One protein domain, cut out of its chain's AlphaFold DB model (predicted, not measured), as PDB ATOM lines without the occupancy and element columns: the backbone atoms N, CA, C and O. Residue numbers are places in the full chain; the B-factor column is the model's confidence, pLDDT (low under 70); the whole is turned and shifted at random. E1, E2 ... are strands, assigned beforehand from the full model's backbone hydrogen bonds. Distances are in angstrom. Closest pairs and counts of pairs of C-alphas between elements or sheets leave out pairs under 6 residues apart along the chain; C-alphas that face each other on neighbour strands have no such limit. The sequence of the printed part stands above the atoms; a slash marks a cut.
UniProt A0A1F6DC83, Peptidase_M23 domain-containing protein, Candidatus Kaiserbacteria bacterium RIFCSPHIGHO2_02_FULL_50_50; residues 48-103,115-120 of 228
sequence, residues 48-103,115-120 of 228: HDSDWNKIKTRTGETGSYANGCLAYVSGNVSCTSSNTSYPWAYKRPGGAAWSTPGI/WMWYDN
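AT A GLANCE: This is residues 48 to 103 and 115 to 120 of the 228 residues of the protein "Peptidase_M23 domain-containing protein" of Candidatus Kaiserbacteria bacterium RIFCSPHIGHO2_02_FULL_50_50 (UniProt A0A1F6DC83). Little regular structure is here: loops join a small twisted antiparallel sheet, in order E4, E3, E5, E6, and the hairpin E1 and E2 packs over one face of it at E5. Residues 92 to 103 make one end of the longest axis. The printed part has 62 residues, 20 in six named strands, E1 to E6 along the chain, no named helix: all strand. It is compact, radius of gyration of the C-alphas 11.2 A, spanning 33 by 23 by 18 A.

HOW THE PARTS SIT: Start at E5, residues 87 to 91. Beside it find E3, residues 69 to 71, with N 70 and O 89 2.9 A apart, and E6, residues 115 to 117, with N 90 and O 116 2.9 A apart. E4, residues 77 to 79, forms a hairpin with E3; N 79 and O 69 are 2.9 A apart. In the hairpin of E1, residues 54 to 56, and E2, residues 62 to 64, N 55 and O 63 are 3.0 A apart. The closest C-alphas of E2 and E5, Gly 63 and Tyr 90, are 5.5 A apart.

IN THESE COORDINATES: Find C-alpha 54, where E1 begins, at (132.698, 105.447, 151.051). E5 runs 10.7 A from C-alpha 87 at (137.862, 106.292, 158.584).

THE WHOLE: Residues 104 to 114 are not printed; C-alphas 103 and 115 are 15.3 A apart across the cut. Of the links printed whole, none is long. Residues 72 to 85 and 119 to 120 have pLDDT under 70.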
ATOM      1  N   HIS A  48     130.465  96.612 150.405       89.12
ATOM      2  CA  HIS A  48     130.240  96.252 149.013       89.12
ATOM      3  C   HIS A  48     130.817  97.304 148.061       89.12
ATOM      4  O   HIS A  48     130.532  97.271 146.859       89.12
ATOM      5  N   ASP A  49     131.577  98.264 148.582       84.25
ATOM      6  CA  ASP A  49     132.412  99.183 147.827       84.25
ATOM      7  C   ASP A  49     133.900  98.837 147.988       84.25
ATOM      8  O   ASP A  49     134.315  98.177 148.934       84.25
ATOM      9  N   SER A  50     134.716  99.255 147.024       77.94
ATOM     10  CA  SER A  50     136.174  99.056 147.042       77.94
ATOM     11  C   SER A  50     136.937 100.355 147.325       77.94
ATOM     12  O   SER A  50     138.164 100.389 147.236       77.94
ATOM     13  N   ASP A  51     136.217 101.451 147.553       78.88
ATOM     14  CA  ASP A  51     136.763 102.789 147.761       78.88
ATOM     15  C   ASP A  51     136.739 103.154 149.242       78.88
ATOM     16  O   ASP A  51     135.680 103.345 149.833       78.88
ATOM     17  N   TRP A  52     137.929 103.381 149.783       73.69
ATOM     18  CA  TRP A  52     138.208 103.806 151.153       73.69
ATOM     19  C   TRP A  52     137.566 105.136 151.560       73.69
ATOM     20  O   TRP A  52     137.774 105.580 152.682       73.69
ATOM     21  N   ASN A  53     136.854 105.828 150.663       78.50
ATOM     22  CA  ASN A  53     136.158 107.077 150.974       78.50
ATOM     23  C   ASN A  53     134.644 106.943 151.162       78.50
ATOM     24  O   ASN A  53     133.946 107.939 151.424       78.50
ATOM     25  N   LYS A  54     134.119 105.739 150.974       83.75
ATOM     26  CA  LYS A  54     132.698 105.447 151.051       83.75
ATOM     27  C   LYS A  54     132.489 104.054 151.604       83.75
ATOM     28  O   LYS A  54     133.397 103.247 151.682       83.75
ATOM     29  N   ILE A  55     131.252 103.815 151.987       88.19
ATOM     30  CA  ILE A  55     130.766 102.499 152.351       88.19
ATOM     31  C   ILE A  55     129.503 102.239 151.552       88.19
ATOM     32  O   ILE A  55     128.686 103.151 151.348       88.19
ATOM     33  N   LYS A  56     129.324 100.993 151.133       90.12
ATOM     34  CA  LYS A  56     128.087 100.505 150.545       90.12
ATOM     35  C   LYS A  56     127.645  99.243 151.268       90.12
ATOM     36  O   LYS A  56     128.350  98.243 151.288       90.12
ATOM     37  N   THR A  57     126.443  99.261 151.826       89.38
ATOM     38  CA  THR A  57     125.865  98.067 152.444       89.38
ATOM     39  C   THR A  57     125.315  97.120 151.379       89.38
ATOM     40  O   THR A  57     125.040  97.503 150.236       89.38
ATOM     41  N   ARG A  58     125.023  95.883 151.783       89.50
ATOM     42  CA  ARG A  58     124.359  94.876 150.938       89.50
ATOM     43  C   ARG A  58     122.994  95.299 150.380       89.50
ATOM     44  O   ARG A  58     122.544  94.764 149.368       89.50
ATOM     45  N   THR A  59     122.314  96.236 151.047       88.19
ATOM     46  CA  THR A  59     121.017  96.791 150.621       88.19
ATOM     47  C   THR A  59     121.170  97.978 149.671       88.19
ATOM     48  O   THR A  59     120.172  98.514 149.195       88.19
ATOM     49  N   GLY A  60     122.408  98.370 149.357       88.12
ATOM     50  CA  GLY A  60     122.723  99.489 148.478       88.12
ATOM     51  C   GLY A  60     122.691 100.848 149.171       88.12
ATOM     52  O   GLY A  60     122.841 101.861 148.492       88.12
ATOM     53  N   GLU A  61     122.510 100.896 150.494       89.00
ATOM     54  CA  GLU A  61     122.659 102.145 151.237       89.00
ATOM     55  C   GLU A  61     124.124 102.574 151.247       89.00
ATOM     56  O   GLU A  61     125.023 101.746 151.392       89.00
ATOM     57  N   THR A  62     124.360 103.877 151.110       89.56
ATOM     58  CA  THR A  62     125.712 104.426 150.990       89.56
ATOM     59  C   THR A  62     125.973 105.533 151.991       89.56
ATOM     60  O   THR A  62     125.092 106.344 152.281       89.56
ATOM     61  N   GLY A  63     127.221 105.618 152.430       87.81
ATOM     62  CA  GLY A  63     127.772 106.702 153.234       87.81
ATOM     63  C   GLY A  63     129.107 107.119 152.640       87.81
ATOM     64  O   GLY A  63     129.711 106.375 151.872       87.81
ATOM     65  N   SER A  64     129.558 108.327 152.945       86.19
ATOM     66  CA  SER A  64     130.860 108.799 152.473       86.19
ATOM     67  C   SER A  64     131.434 109.827 153.422       86.19
ATOM     68  O   SER A  64     130.693 110.424 154.206       86.19
ATOM     69  N   TYR A  65     132.738 110.081 153.306       77.88
ATOM     70  CA  TYR A  65     133.419 111.132 154.068       77.88
ATOM     71  C   TYR A  65     132.679 112.467 154.065       77.88
ATOM     72  O   TYR A  65     132.589 113.125 155.098       77.88
ATOM     73  N   ALA A  66     132.121 112.863 152.916       80.25
ATOM     74  CA  ALA A  66     131.419 114.136 152.768       80.25
ATOM     75  C   ALA A  66     130.184 114.259 153.684       80.25
ATOM     76  O   ALA A  66     129.766 115.370 154.002       80.25
ATOM     77  N   ASN A  67     129.616 113.134 154.130       81.25
ATOM     78  CA  ASN A  67     128.479 113.091 155.052       81.25
ATOM     79  C   ASN A  67     128.901 113.091 156.535       81.25
ATOM     80  O   ASN A  67     128.052 113.230 157.418       81.25
ATOM     81  N   GLY A  68     130.202 112.956 156.804       81.56
ATOM     82  CA  GLY A  68     130.798 112.800 158.125       81.56
ATOM     83  C   GLY A  68     131.348 111.390 158.345       81.56
ATOM     84  O   GLY A  68     130.734 110.397 157.954       81.56
ATOM     85  N   CYS A  69     132.495 111.316 159.014       82.12
ATOM     86  CA  CYS A  69     133.148 110.071 159.404       82.12
ATOM     87  C   CYS A  69     133.589 110.108 160.871       82.12
ATOM     88  O   CYS A  69     133.668 111.178 161.484       82.12
ATOM     89  N   LEU A  70     133.909 108.935 161.411       79.38
ATOM     90  CA  LEU A  70     134.713 108.786 162.621       79.38
ATOM     91  C   LEU A  70     136.063 108.198 162.227       79.38
ATOM     92  O   LEU A  70     136.099 107.256 161.442       79.38
ATOM     93  N   ALA A  71     137.154 108.724 162.776       72.50
ATOM     94  CA  ALA A  71     138.495 108.179 162.585       72.50
ATOM     95  C   ALA A  71     139.135 107.844 163.932       72.50
ATOM     96  O   ALA A  71     138.915 108.541 164.931       72.50
ATOM     97  N   TYR A  72     139.975 106.811 163.960       61.69
ATOM     98  CA  TYR A  72     140.727 106.460 165.161       61.69
ATOM     99  C   TYR A  72     142.000 107.268 165.291       61.69
ATOM    100  O   TYR A  72     143.118 106.825 165.041       61.69
ATOM    101  N   VAL A  73     141.802 108.494 165.741       52.94
ATOM    102  CA  VAL A  73     142.834 109.275 166.402       52.94
ATOM    103  C   VAL A  73     142.196 109.779 167.684       52.94
ATOM    104  O   VAL A  73     141.327 110.640 167.639       52.94
ATOM    105  N   SER A  74     142.552 109.144 168.806       44.88
ATOM    106  CA  SER A  74     142.205 109.538 170.182       44.88
ATOM    107  C   SER A  74     140.810 110.174 170.352       44.88
ATOM    108  O   SER A  74     140.691 111.394 170.446       44.88
ATOM    109  N   GLY A  75     139.765 109.341 170.445       48.22
ATOM    110  CA  GLY A  75     138.461 109.752 170.989       48.22
ATOM    111  C   GLY A  75     137.293 109.913 170.009       48.22
ATOM    112  O   GLY A  75     136.496 110.824 170.207       48.22
ATOM    113  N   ASN A  76     137.149 109.037 169.001       55.56
ATOM    114  CA  ASN A  76     136.021 109.053 168.047       55.56
ATOM    115  C   ASN A  76     135.759 110.462 167.492       55.56
ATOM    116  O   ASN A  76     134.656 111.005 167.584       55.56
ATOM    117  N   VAL A  77     136.811 111.091 166.970       57.28
ATOM    118  CA  VAL A  77     136.721 112.460 166.469       57.28
ATOM    119  C   VAL A  77     135.870 112.452 165.202       57.28
ATOM    120  O   VAL A  77     136.177 111.735 164.250       57.28
ATOM    121  N   SER A  78     134.806 113.262 165.188       64.50
ATOM    122  CA  SER A  78     134.075 113.576 163.956       64.50
ATOM    123  C   SER A  78     135.052 114.200 162.963       64.50
ATOM    124  O   SER A  78     135.500 115.333 163.163       64.50
ATOM    125  N   CYS A  79     135.425 113.466 161.917       62.78
ATOM    126  CA  CYS A  79     136.358 113.977 160.927       62.78
ATOM    127  C   CYS A  79     135.636 114.958 159.986       62.78
ATOM    128  O   CYS A  79     134.581 114.663 159.428       62.78
ATOM    129  N   THR A  80     136.189 116.174 159.882       57.28
ATOM    130  CA  THR A  80     135.622 117.318 159.134       57.28
ATOM    131  C   THR A  80     136.537 117.816 158.013       57.28
ATOM    132  O   THR A  80     136.163 118.712 157.261       57.28
ATOM    133  N   SER A  81     137.729 117.238 157.863       50.25
ATOM    134  CA  SER A  81     138.648 117.559 156.775       50.25
ATOM    135  C   SER A  81     139.610 116.401 156.501       50.25
ATOM    136  O   SER A  81     139.841 115.539 157.348       50.25
ATOM    137  N   SER A  82     140.127 116.399 155.276       51.00
ATOM    138  CA  SER A  82     140.926 115.419 154.527       51.00
ATOM    139  C   SER A  82     142.228 114.889 155.165       51.00
ATOM    140  O   SER A  82     143.140 114.507 154.439       51.00
ATOM    141  N   ASN A  83     142.363 114.883 156.492       50.12
ATOM    142  CA  ASN A  83     143.575 114.467 157.207       50.12
ATOM    143  C   ASN A  83     143.369 113.234 158.106       50.12
ATOM    144  O   ASN A  83     144.010 113.088 159.143       50.12
ATOM    145  N   THR A  84     142.451 112.346 157.738       53.97
ATOM    146  CA  THR A  84     142.344 111.029 158.376       53.97
ATOM    147  C   THR A  84     142.352 109.996 157.272       53.97
ATOM    148  O   THR A  84     141.372 109.864 156.554       53.97
ATOM    149  N   SER A  85     143.485 109.321 157.083       58.47
ATOM    150  CA  SER A  85     143.670 108.345 156.001       58.47
ATOM    151  C   SER A  85     142.923 107.022 156.222       58.47
ATOM    152  O   SER A  85     143.052 106.141 155.385       58.47
ATOM    153  N   TYR A  86     142.200 106.870 157.340       70.25
ATOM    154  CA  TYR A  86     141.564 105.618 157.770       70.25
ATOM    155  C   TYR A  86     140.284 105.930 158.572       70.25
ATOM    156  O   TYR A  86     140.343 106.057 159.803       70.25
ATOM    157  N   PRO A  87     139.142 106.162 157.903       77.31
ATOM    158  CA  PRO A  87     137.862 106.292 158.584       77.31
ATOM    159  C   PRO A  87     137.486 104.919 159.149       77.31
ATOM    160  O   PRO A  87     137.829 103.893 158.594       77.31
ATOM    161  N   TRP A  88     136.795 104.871 160.274       80.62
ATOM    162  CA  TRP A  88     136.294 103.624 160.859       80.62
ATOM    163  C   TRP A  88     134.784 103.529 160.799       80.62
ATOM    164  O   TRP A  88     134.231 102.447 160.958       80.62
ATOM    165  N   ALA A  89     134.108 104.657 160.603       85.94
ATOM    166  CA  ALA A  89     132.676 104.679 160.419       85.94
ATOM    167  C   ALA A  89     132.246 105.845 159.538       85.94
ATOM    168  O   ALA A  89     132.859 106.917 159.563       85.94
ATOM    169  N   TYR A  90     131.132 105.660 158.837       87.50
ATOM    170  CA  TYR A  90     130.513 106.681 158.002       87.50
ATOM    171  C   TYR A  90     129.117 107.027 158.494       87.50
ATOM    172  O   TYR A  90     128.318 106.157 158.852       87.50
ATOM    173  N   LYS A  91     128.800 108.319 158.474       87.56
ATOM    174  CA  LYS A  91     127.463 108.800 158.798       87.56
ATOM    175  C   LYS A  91     126.524 108.595 157.615       87.56
ATOM    176  O   LYS A  91     126.889 108.878 156.470       87.56
ATOM    177  N   ARG A  92     125.285 108.174 157.884       89.19
ATOM    178  CA  ARG A  92     124.249 108.122 156.847       89.19
ATOM    179  C   ARG A  92     123.960 109.540 156.326       89.19
ATOM    180  O   ARG A  92     123.793 110.460 157.142       89.19
ATOM    181  N   PRO A  93     123.838 109.738 155.002       86.50
ATOM    182  CA  PRO A  93     123.414 111.012 154.432       86.50
ATOM    183  C   PRO A  93     122.126 111.529 155.087       86.50
ATOM    184  O   PRO A  93     121.185 110.773 155.330       86.50
ATOM    185  N   GLY A  94     122.094 112.822 155.417       84.75
ATOM    186  CA  GLY A  94     120.947 113.455 156.081       84.75
ATOM    187  C   GLY A  94     120.757 113.093 157.562       84.75
ATOM    188  O   GLY A  94     119.812 113.576 158.177       84.75
ATOM    189  N   GLY A  95     121.641 112.282 158.159       82.00
ATOM    190  CA  GLY A  95     121.598 111.944 159.588       82.00
ATOM    191  C   GLY A  95     120.487 110.971 159.986       82.00
ATOM    192  O   GLY A  95     120.138 110.899 161.163       82.00
ATOM    193  N   ALA A  96     119.923 110.237 159.028       85.81
ATOM    194  CA  ALA A  96     118.961 109.180 159.312       85.81
ATOM    195  C   ALA A  96     119.653 107.918 159.871       85.81
ATOM    196  O   ALA A  96     120.856 107.733 159.708       85.81
ATOM    197  N   ALA A  97     118.895 107.025 160.507       87.62
ATOM    198  CA  ALA A  97     119.415 105.735 160.971       87.62
ATOM    199  C   ALA A  97     119.694 104.793 159.789       87.62
ATOM    200  O   ALA A  97     118.897 104.777 158.852       87.62
ATOM    201  N   TRP A  98     120.764 104.004 159.807       88.75
ATOM    202  CA  TRP A  98     121.029 102.972 158.796       88.75
ATOM    203  C   TRP A  98     119.950 101.885 158.793       88.75
ATOM    204  O   TRP A  98     119.479 101.464 159.851       88.75
ATOM    205  N   SER A  99     119.543 101.436 157.603       87.06
ATOM    206  CA  SER A  99     118.586 100.347 157.428       87.06
ATOM    207  C   SER A  99     119.319  99.047 157.123       87.06
ATOM    208  O   SER A  99     119.830  98.813 156.028       87.06
ATOM    209  N   THR A 100     119.321  98.160 158.109       86.94
ATOM    210  CA  THR A 100     120.007  96.869 158.064       86.94
ATOM    211  C   THR A 100     119.009  95.717 158.231       86.94
ATOM    212  O   THR A 100     119.078  94.950 159.190       86.94
ATOM    213  N   PRO A 101     118.021  95.578 157.323       88.56
ATOM    214  CA  PRO A 101     116.994  94.550 157.450       88.56
ATOM    215  C   PRO A 101     117.627  93.158 157.535       88.56
ATOM    216  O   PRO A 101     118.602  92.867 156.846       88.56
ATOM    217  N   GLY A 102     117.065  92.282 158.366       89.88
ATOM    218  CA  GLY A 102     117.524  90.896 158.502       89.88
ATOM    219  C   GLY A 102     118.798  90.696 159.329       89.88
ATOM    220  O   GLY A 102     119.198  89.545 159.491       89.88
ATOM    221  N   ILE A 103     119.397  91.763 159.874       92.69
ATOM    222  CA  ILE A 103     120.503  91.682 160.835       92.69
ATOM    223  C   ILE A 103     120.244  92.564 162.060       92.69
ATOM    224  O   ILE A 103     119.528  93.560 161.982       92.69
ATOM    225  N   TRP A 115     125.605 105.915 162.425       86.19
ATOM    226  CA  TRP A 115     126.943 105.530 161.993       86.19
ATOM    227  C   TRP A 115     126.984 104.070 161.551       86.19
ATOM    228  O   TRP A 115     126.406 103.187 162.188       86.19
ATOM    229  N   MET A 116     127.690 103.824 160.451       87.81
ATOM    230  CA  MET A 116     128.034 102.482 160.006       87.81
ATOM    231  C   MET A 116     129.522 102.271 160.226       87.81
ATOM    232  O   MET A 116     130.314 102.939 159.565       87.81
ATOM    233  N   TRP A 117     129.875 101.403 161.172       83.88
ATOM    234  CA  TRP A 117     131.253 101.050 161.505       83.88
ATOM    235  C   TRP A 117     131.801 100.120 160.448       83.88
ATOM    236  O   TRP A 117     131.416  98.950 160.408       83.88
ATOM    237  N   TYR A 118     132.635 100.671 159.569       72.25
ATOM    238  CA  TYR A 118     133.333  99.910 158.555       72.25
ATOM    239  C   TYR A 118     134.214 100.744 157.622       72.25
ATOM    240  O   TYR A 118     133.733 101.712 157.037       72.25
ATOM    241  N   ASP A 119     135.435 100.282 157.370       58.88
ATOM    242  CA  ASP A 119     136.267 100.688 156.234       58.88
ATOM    243  C   ASP A 119     137.066  99.476 155.749       58.88
ATOM    244  O   ASP A 119     137.776  98.861 156.547       58.88
ATOM    245  N   ASN A 120     136.878  99.090 154.479       63.94
ATOM    246  CA  ASN A 120     137.521  97.948 153.808       63.94
ATOM    247  C   ASN A 120     137.597  96.655 154.648       63.94
ATOM    248  O   ASN A 120     138.486  95.820 154.483       63.94
TER     249      ASN A 120